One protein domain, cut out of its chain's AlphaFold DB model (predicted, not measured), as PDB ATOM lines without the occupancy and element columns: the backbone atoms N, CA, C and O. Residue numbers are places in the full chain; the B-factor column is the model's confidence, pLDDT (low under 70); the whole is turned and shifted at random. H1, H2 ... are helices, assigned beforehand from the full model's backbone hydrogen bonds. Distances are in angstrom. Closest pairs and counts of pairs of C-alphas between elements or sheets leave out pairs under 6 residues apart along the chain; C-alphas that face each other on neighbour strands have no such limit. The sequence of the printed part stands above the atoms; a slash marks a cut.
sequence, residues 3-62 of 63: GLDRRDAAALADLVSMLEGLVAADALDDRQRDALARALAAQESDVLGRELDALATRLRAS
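Overview. This is residues 3 to 62 of the 63 residues of an uncharacterized protein of Rathayibacter sp. Leaf299 (UniProt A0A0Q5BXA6). One long helix, H1, makes the longest axis, and a shorter helical hairpin, H2 and H3, packs on its later part through H3. The three helices lie roughly lengthwise with their centres in a triangle: the chain runs out along H1, turns back into H2 and turns again into H3, while the first part of H1 reaches along the axis without touching H3. The printed part has 60 residues, with three named helices in the order H1, H2, H3 and no named strand, and its class is all helix. It is compact, with a radius of gyration of the C-alphas of 11.7 A, and elongated, spanning 37 by 20 by 14 A.

Arrangement. H1, residues 3 to 24, is followed by a tight link of 5 residues to H2, residues 30 to 41. These two helices are only just apart, their closest C-alphas 8.0 A from each other. A short link of 7 residues then joins H2 to H3, residues 49 to 61. H2 and H3 form a helical hairpin and touch, with 17 pairs of C-alphas within 8 A. Their closest C-alphas are those of Ala 37 and Ala 56, 4.6 A apart. They run opposite ways at a shallow tilt of 24 degrees. H1 touches H3 with residues 16 to 23 alone, in 5 pairs of C-alphas within 8 A. The closest C-alphas of H1 and H3 are those of Val 16 and Leu 52, 7.1 A apart. H1 and H3 run the same way at a shallow tilt of 11 degrees. In H1, H2 and H3 every O i to N i+4 pair is within hydrogen-bond range.

Along the chain. H1 begins at Gly 3, whose C-alpha is at (-28.448, -39.325, 19.094), and ends at Ala 24, with its C-alpha at (-12.106, -14.714, 30.922). Its 22 residues measure 31.8 A from first to last C-alpha. H2 runs from Asp 30 to Ala 41, 12 residues and 16.5 A from first to last C-alpha. H3 runs from Gly 49 to Ala 61, 13 residues and 18.2 A, and C-alpha 61 is at (-13.452, -17.641, 43.236).

Size, cuts and confidence. The two C-alphas farthest apart are those of Gly 3 and Asp 30, at 37.3 A. The first and last printed C-alphas, those of Gly 3 and Ser 62, are 36.5 A apart. The printed part has no cut, and neither link is long. The mean pLDDT of the printed part is 75.1. The model's confidence is low, under 70, at residues 3 to 9, residues 43 to 49 and residue 62.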
ATOM      1  N   GLY A   3     -28.742 -40.447  19.994       52.69
ATOM      2  CA  GLY A   3     -28.448 -39.325  19.094       52.69
ATOM      3  C   GLY A   3     -28.871 -37.960  19.641       52.69
ATOM      4  O   GLY A   3     -28.279 -36.956  19.247       52.69
ATOM      5  N   LEU A   4     -29.875 -37.933  20.528       51.75
ATOM      6  CA  LEU A   4     -30.312 -36.724  21.237       51.75
ATOM      7  C   LEU A   4     -29.293 -36.374  22.325       51.75
ATOM      8  O   LEU A   4     -28.688 -35.315  22.229       51.75
ATOM      9  N   ASP A   5     -28.930 -37.336  23.179       64.06
ATOM     10  CA  ASP A   5     -27.908 -37.165  24.226       64.06
ATOM     11  C   ASP A   5     -26.574 -36.617  23.695       64.06
ATOM     12  O   ASP A   5     -25.924 -35.793  24.332       64.06
ATOM     13  N   ARG A   6     -26.158 -37.035  22.491       59.56
ATOM     14  CA  ARG A   6     -24.895 -36.584  21.889       59.56
ATOM     15  C   ARG A   6     -24.980 -35.179  21.280       59.56
ATOM     16  O   ARG A   6     -23.979 -34.469  21.269       59.56
ATOM     17  N   ARG A   7     -26.147 -34.779  20.759       62.59
ATOM     18  CA  ARG A   7     -26.385 -33.403  20.282       62.59
ATOM     19  C   ARG A   7     -26.544 -32.440  21.449       62.59
ATOM     20  O   ARG A   7     -25.986 -31.349  21.395       62.59
ATOM     21  N   ASP A   8     -27.231 -32.875  22.493       68.06
ATOM     22  CA  ASP A   8     -27.448 -32.089  23.701       68.06
ATOM     23  C   ASP A   8     -26.124 -31.896  24.456       68.06
ATOM     24  O   ASP A   8     -25.807 -30.779  24.857       68.06
ATOM     25  N   ALA A   9     -25.271 -32.927  24.527       69.56
ATOM     26  CA  ALA A   9     -23.920 -32.807  25.078       69.56
ATOM     27  C   ALA A   9     -23.030 -31.823  24.298       69.56
ATOM     28  O   ALA A   9     -22.309 -31.040  24.909       69.56
ATOM     29  N   ALA A  10     -23.085 -31.832  22.961       79.44
ATOM     30  CA  ALA A  10     -22.311 -30.896  22.142       79.44
ATOM     31  C   ALA A  10     -22.788 -29.446  22.322       79.44
ATOM     32  O   ALA A  10     -21.973 -28.553  22.535       79.44
ATOM     33  N   ALA A  11     -24.105 -29.220  22.312       77.75
ATOM     34  CA  ALA A  11     -24.681 -27.896  22.535       77.75
ATOM     35  C   ALA A  11     -24.350 -27.348  23.933       77.75
ATOM     36  O   ALA A  11     -24.090 -26.156  24.094       77.75
ATOM     37  N   LEU A  12     -24.336 -28.215  24.947       74.44
ATOM     38  CA  LEU A  12     -23.950 -27.833  26.298       74.44
ATOM     39  C   LEU A  12     -22.437 -27.580  26.425       74.44
ATOM     40  O   LEU A  12     -22.055 -26.634  27.104       74.44
ATOM     41  N   ALA A  13     -21.578 -28.352  25.755       78.06
ATOM     42  CA  ALA A  13     -20.137 -28.082  25.719       78.06
ATOM     43  C   ALA A  13     -19.824 -26.731  25.046       78.06
ATOM     44  O   ALA A  13     -19.026 -25.948  25.565       78.06
ATOM     45  N   ASP A  14     -20.512 -26.409  23.945       84.38
ATOM     46  CA  ASP A  14     -20.411 -25.102  23.288       84.38
ATOM     47  C   ASP A  14     -20.868 -23.968  24.225       84.38
ATOM     48  O   ASP A  14     -20.215 -22.923  24.308       84.38
ATOM     49  N   LEU A  15     -21.949 -24.185  24.987       79.00
ATOM     50  CA  LEU A  15     -22.431 -23.243  26.002       79.00
ATOM     51  C   LEU A  15     -21.379 -23.014  27.100       79.00
ATOM     52  O   LEU A  15     -21.093 -21.866  27.433       79.00
ATOM     53  N   VAL A  16     -20.777 -24.081  27.638       79.75
ATOM     54  CA  VAL A  16     -19.705 -23.994  28.646       79.75
ATOM     55  C   VAL A  16     -18.530 -23.182  28.106       79.75
ATOM     56  O   VAL A  16     -18.067 -22.261  28.775       79.75
ATOM     57  N   SER A  17     -18.100 -23.457  26.874       84.06
ATOM     58  CA  SER A  17     -16.973 -22.762  26.248       84.06
ATOM     59  C   SER A  17     -17.259 -21.268  26.016       84.06
ATOM     60  O   SER A  17     -16.402 -20.418  26.272       84.06
ATOM     61  N   MET A  18     -18.488 -20.912  25.619       84.31
ATOM     62  CA  MET A  18     -18.921 -19.511  25.534       84.31
ATOM     63  C   MET A  18     -18.899 -18.810  26.897       84.31
ATOM     64  O   MET A  18     -18.433 -17.674  26.999       84.31
ATOM     65  N   LEU A  19     -19.393 -19.475  27.946       81.38
ATOM     66  CA  LEU A  19     -19.411 -18.917  29.296       81.38
ATOM     67  C   LEU A  19     -17.994 -18.737  29.854       81.38
ATOM     68  O   LEU A  19     -17.710 -17.697  30.446       81.38
ATOM     69  N   GLU A  20     -17.084 -19.685  29.618       80.88
ATOM     70  CA  GLU A  20     -15.665 -19.535  29.966       80.88
ATOM     71  C   GLU A  20     -15.037 -18.318  29.277       80.88
ATOM     72  O   GLU A  20     -14.317 -17.555  29.923       80.88
ATOM     73  N   GLY A  21     -15.358 -18.084  28.001       84.38
ATOM     74  CA  GLY A  21     -14.910 -16.900  27.267       84.38
ATOM     75  C   GLY A  21     -15.425 -15.585  27.864       84.38
ATOM     76  O   GLY A  21     -14.659 -14.631  27.994       84.38
ATOM     77  N   LEU A  22     -16.696 -15.534  28.273       81.44
ATOM     78  CA  LEU A  22     -17.288 -14.352  28.916       81.44
ATOM     79  C   LEU A  22     -16.663 -14.054  30.284       81.44
ATOM     80  O   LEU A  22     -16.429 -12.889  30.607       81.44
ATOM     81  N   VAL A  23     -16.363 -15.097  31.064       77.81
ATOM     82  CA  VAL A  23     -15.665 -14.968  32.351       77.81
ATOM     83  C   VAL A  23     -14.228 -14.493  32.146       77.81
ATOM     84  O   VAL A  23     -13.797 -13.556  32.809       77.81
ATOM     85  N   ALA A  24     -13.493 -15.086  31.202       78.25
ATOM     86  CA  ALA A  24     -12.106 -14.714  30.922       78.25
ATOM     87  C   ALA A  24     -11.960 -13.284  30.374       78.25
ATOM     88  O   ALA A  24     -10.923 -12.651  30.568       78.25
ATOM     89  N   ALA A  25     -12.986 -12.776  29.690       82.44
ATOM     90  CA  ALA A  25     -13.023 -11.410  29.179       82.44
ATOM     91  C   ALA A  25     -13.405 -10.359  30.241       82.44
ATOM     92  O   ALA A  25     -13.473  -9.181  29.895       82.44
ATOM     93  N   ASP A  26     -13.698 -10.774  31.482       79.44
ATOM     94  CA  ASP A  26     -14.269  -9.931  32.548       79.44
ATOM     95  C   ASP A  26     -15.488  -9.118  32.061       79.44
ATOM     96  O   ASP A  26     -15.726  -7.972  32.432       79.44
ATOM     97  N   ALA A  27     -16.259  -9.721  31.149       82.12
ATOM     98  CA  ALA A  27     -17.394  -9.080  30.493       82.12
ATOM     99  C   ALA A  27     -18.676  -9.140  31.341       82.12
ATOM    100  O   ALA A  27     -19.691  -8.554  30.960       82.12
ATOM    101  N   LEU A  28     -18.640  -9.883  32.450       83.31
ATOM    102  CA  LEU A  28     -19.759 -10.080  33.362       83.31
ATOM    103  C   LEU A  28     -19.542  -9.265  34.632       83.31
ATOM    104  O   LEU A  28     -18.528  -9.442  35.306       83.31
ATOM    105  N   ASP A  29     -20.527  -8.444  34.989       85.81
ATOM    106  CA  ASP A  29     -20.557  -7.795  36.299       85.81
ATOM    107  C   ASP A  29     -20.847  -8.806  37.429       85.81
ATOM    108  O   ASP A  29     -21.311  -9.927  37.189       85.81
ATOM    109  N   ASP A  30     -20.602  -8.417  38.681       83.31
ATOM    110  CA  ASP A  30     -20.741  -9.309  39.843       83.31
ATOM    111  C   ASP A  30     -22.147  -9.922  39.961       83.31
ATOM    112  O   ASP A  30     -22.313 -11.087  40.334       83.31
ATOM    113  N   ARG A  31     -23.191  -9.168  39.584       86.69
ATOM    114  CA  ARG A  31     -24.578  -9.644  39.624       86.69
ATOM    115  C   ARG A  31     -24.835 -10.684  38.538       86.69
ATOM    116  O   ARG A  31     -25.556 -11.655  38.784       86.69
ATOM    117  N   GLN A  32     -24.279 -10.486  37.349       85.62
ATOM    118  CA  GLN A  32     -24.358 -11.428  36.237       85.62
ATOM    119  C   GLN A  32     -23.579 -12.710  36.547       85.62
ATOM    120  O   GLN A  32     -24.109 -13.800  36.318       85.62
ATOM    121  N   ARG A  33     -22.382 -12.600  37.141       82.75
ATOM    122  CA  ARG A  33     -21.588 -13.753  37.599       82.75
ATOM    123  C   ARG A  33     -22.349 -14.584  38.637       82.75
ATOM    124  O   ARG A  33     -22.439 -15.802  38.496       82.75
ATOM    125  N   ASP A  34     -22.963 -13.939  39.628       82.88
ATOM    126  CA  ASP A  34     -23.736 -14.622  40.676       82.88
ATOM    127  C   ASP A  34     -25.042 -15.250  40.149       82.88
ATOM    128  O   ASP A  34     -25.431 -16.355  40.542       82.88
ATOM    129  N   ALA A  35     -25.736 -14.584  39.221       83.12
ATOM    130  CA  ALA A  35     -26.908 -15.157  38.555       83.12
ATOM    131  C   ALA A  35     -26.541 -16.403  37.731       83.12
ATOM    132  O   ALA A  35     -27.238 -17.417  37.803       83.12
ATOM    133  N   LEU A  36     -25.421 -16.349  37.005       82.69
ATOM    134  CA  LEU A  36     -24.916 -17.465  36.216       82.69
ATOM    135  C   LEU A  36     -24.498 -18.643  37.105       82.69
ATOM    136  O   LEU A  36     -24.909 -19.772  36.854       82.69
ATOM    137  N   ALA A  37     -23.757 -18.389  38.185       79.69
ATOM    138  CA  ALA A  37     -23.341 -19.429  39.126       79.69
ATOM    139  C   ALA A  37     -24.539 -20.150  39.772       79.69
ATOM    140  O   ALA A  37     -24.492 -21.362  39.989       79.69
ATOM    141  N   ARG A  38     -25.633 -19.428  40.060       79.19
ATOM    142  CA  ARG A  38     -26.884 -20.022  40.559       79.19
ATOM    143  C   ARG A  38     -27.619 -20.832  39.494       79.19
ATOM    144  O   ARG A  38     -28.113 -21.908  39.811       79.19
ATOM    145  N   ALA A  39     -27.673 -20.345  38.256       78.50
ATOM    146  CA  ALA A  39     -28.294 -21.070  37.149       78.50
ATOM    147  C   ALA A  39     -27.563 -22.387  36.839       78.50
ATOM    148  O   ALA A  39     -28.215 -23.402  36.613       78.50
ATOM    149  N   LEU A  40     -26.227 -22.378  36.894       75.31
ATOM    150  CA  LEU A  40     -25.400 -23.576  36.730       75.31
ATOM    151  C   LEU A  40     -25.624 -24.576  37.872       75.31
ATOM    152  O   LEU A  40     -25.856 -25.748  37.612       75.31
ATOM    153  N   ALA A  41     -25.640 -24.107  39.124       73.38
ATOM    154  CA  ALA A  41     -25.862 -24.968  40.289       73.38
ATOM    155  C   ALA A  41     -27.277 -25.576  40.354       73.38
ATOM    156  O   ALA A  41     -27.470 -26.614  40.976       73.38
ATOM    157  N   ALA A  42     -28.274 -24.929  39.742       71.62
ATOM    158  CA  ALA A  42     -29.636 -25.453  39.643       71.62
ATOM    159  C   ALA A  42     -29.805 -26.487  38.515       71.62
ATOM    160  O   ALA A  42     -30.856 -27.121  38.420       71.62
ATOM    161  N   GLN A  43     -28.808 -26.631  37.637       66.88
ATOM    162  CA  GLN A  43     -28.869 -27.552  36.514       66.88
ATOM    163  C   GLN A  43     -28.363 -28.936  36.951       66.88
ATOM    164  O   GLN A  43     -27.168 -29.217  36.926       66.88
ATOM    165  N   GLU A  44     -29.286 -29.818  37.337       60.66
ATOM    166  CA  GLU A  44     -29.012 -31.249  37.527       60.66
ATOM    167  C   GLU A  44     -28.779 -31.905  36.152       60.66
ATOM    168  O   GLU A  44     -29.705 -32.401  35.515       60.66
ATOM    169  N   SER A  45     -27.546 -31.842  35.639       58.31
ATOM    170  CA  SER A  45     -27.150 -32.530  34.404       58.31
ATOM    171  C   SER A  45     -26.154 -33.643  34.715       58.31
ATOM    172  O   SER A  45     -24.990 -33.378  35.012       58.31
ATOM    173  N   ASP A  46     -26.586 -34.900  34.592       61.22
ATOM    174  CA  ASP A  46     -25.730 -36.081  34.799       61.22
ATOM    175  C   ASP A  46     -24.579 -36.174  33.780       61.22
ATOM    176  O   ASP A  46     -23.557 -36.815  34.031       61.22
ATOM    177  N   VAL A  47     -24.728 -35.523  32.622       62.66
ATOM    178  CA  VAL A  47     -23.778 -35.609  31.503       62.66
ATOM    179  C   VAL A  47     -22.618 -34.623  31.665       62.66
ATOM    180  O   VAL A  47     -21.484 -34.966  31.337       62.66
ATOM    181  N   LEU A  48     -22.873 -33.420  32.193       62.09
ATOM    182  CA  LEU A  48     -21.879 -32.334  32.279       62.09
ATOM    183  C   LEU A  48     -21.755 -31.700  33.666       62.09
ATOM    184  O   LEU A  48     -21.029 -30.718  33.823       62.09
ATOM    185  N   GLY A  49     -22.401 -32.267  34.688       69.06
ATOM    186  CA  GLY A  49     -22.431 -31.709  36.044       69.06
ATOM    187  C   GLY A  49     -21.049 -31.332  36.586       69.06
ATOM    188  O   GLY A  49     -20.893 -30.267  37.168       69.06
ATOM    189  N   ARG A  50     -20.003 -32.117  36.285       71.44
ATOM    190  CA  ARG A  50     -18.624 -31.804  36.707       71.44
ATOM    191  C   ARG A  50     -18.024 -30.560  36.043       71.44
ATOM    192  O   ARG A  50     -17.271 -29.840  36.695       71.44
ATOM    193  N   GLU A  51     -18.314 -30.316  34.769       70.44
ATOM    194  CA  GLU A  51     -17.792 -29.156  34.032       70.44
ATOM    195  C   GLU A  51     -18.546 -27.879  34.428       70.44
ATOM    196  O   GLU A  51     -17.930 -26.837  34.663       70.44
ATOM    197  N   LEU A  52     -19.866 -27.985  34.610       72.25
ATOM    198  CA  LEU A  52     -20.710 -26.891  35.092       72.25
ATOM    199  C   LEU A  52     -20.370 -26.503  36.541       72.25
ATOM    200  O   LEU A  52     -20.267 -25.313  36.844       72.25
ATOM    201  N   ASP A  53     -20.107 -27.481  37.413       75.69
ATOM    202  CA  ASP A  53     -19.660 -27.246  38.793       75.69
ATOM    203  C   ASP A  53     -18.289 -26.564  38.850       75.69
ATOM    204  O   ASP A  53     -18.070 -25.646  39.652       75.69
ATOM    205  N   ALA A  54     -17.355 -26.982  37.991       76.25
ATOM    206  CA  ALA A  54     -16.041 -26.357  37.895       76.25
ATOM    207  C   ALA A  54     -16.151 -24.886  37.459       76.25
ATOM    208  O   ALA A  54     -15.497 -24.018  38.048       76.25
ATOM    209  N   LEU A  55     -17.016 -24.587  36.485       76.12
ATOM    210  CA  LEU A  55     -17.279 -23.222  36.029       76.12
ATOM    211  C   LEU A  55     -17.945 -22.370  37.122       76.12
ATOM    212  O   LEU A  55     -17.488 -21.262  37.404       76.12
ATOM    213  N   ALA A  56     -18.973 -22.901  37.791       76.06
ATOM    214  CA  ALA A  56     -19.646 -22.227  38.902       76.06
ATOM    215  C   ALA A  56     -18.688 -21.932  40.071       76.06
ATOM    216  O   ALA A  56     -18.783 -20.885  40.712       76.06
ATOM    217  N   THR A  57     -17.740 -22.831  40.339       80.19
ATOM    218  CA  THR A  57     -16.707 -22.644  41.368       80.19
ATOM    219  C   THR A  57     -15.736 -21.530  40.985       80.19
ATOM    220  O   THR A  57     -15.436 -20.667  41.807       80.19
ATOM    221  N   ARG A  58     -15.280 -21.504  39.727       76.19
ATOM    222  CA  ARG A  58     -14.354 -20.482  39.218       76.19
ATOM    223  C   ARG A  58     -14.981 -19.083  39.210       76.19
ATOM    224  O   ARG A  58     -14.317 -18.125  39.592       76.19
ATOM    225  N   LEU A  59     -16.266 -18.986  38.864       77.75
ATOM    226  CA  LEU A  59     -17.056 -17.752  38.956       77.75
ATOM    227  C   LEU A  59     -17.090 -17.175  40.378       77.75
ATOM    228  O   LEU A  59     -16.943 -15.972  40.544       77.75
ATOM    229  N   ARG A  60     -17.252 -18.026  41.400       76.94
ATOM    230  CA  ARG A  60     -17.268 -17.599  42.813       76.94
ATOM    231  C   ARG A  60     -15.885 -17.270  43.372       76.94
ATOM    232  O   ARG A  60     -15.794 -16.565  44.365       76.94
ATOM    233  N   ALA A  61     -14.830 -17.830  42.786       77.94
ATOM    234  CA  ALA A  61     -13.452 -17.641  43.236       77.94
ATOM    235  C   ALA A  61     -12.759 -16.420  42.606       77.94
ATOM    236  O   ALA A  61     -11.639 -16.112  42.994       77.94
ATOM    237  N   SER A  62     -13.390 -15.767  41.625       64.12
ATOM    238  CA  SER A  62     -12.837 -14.605  40.908       64.12
ATOM    239  C   SER A  62     -13.178 -13.264  41.586       64.12
ATOM    240  O   SER A  62     -13.334 -12.262  40.895       64.12
TER     241      SER A  62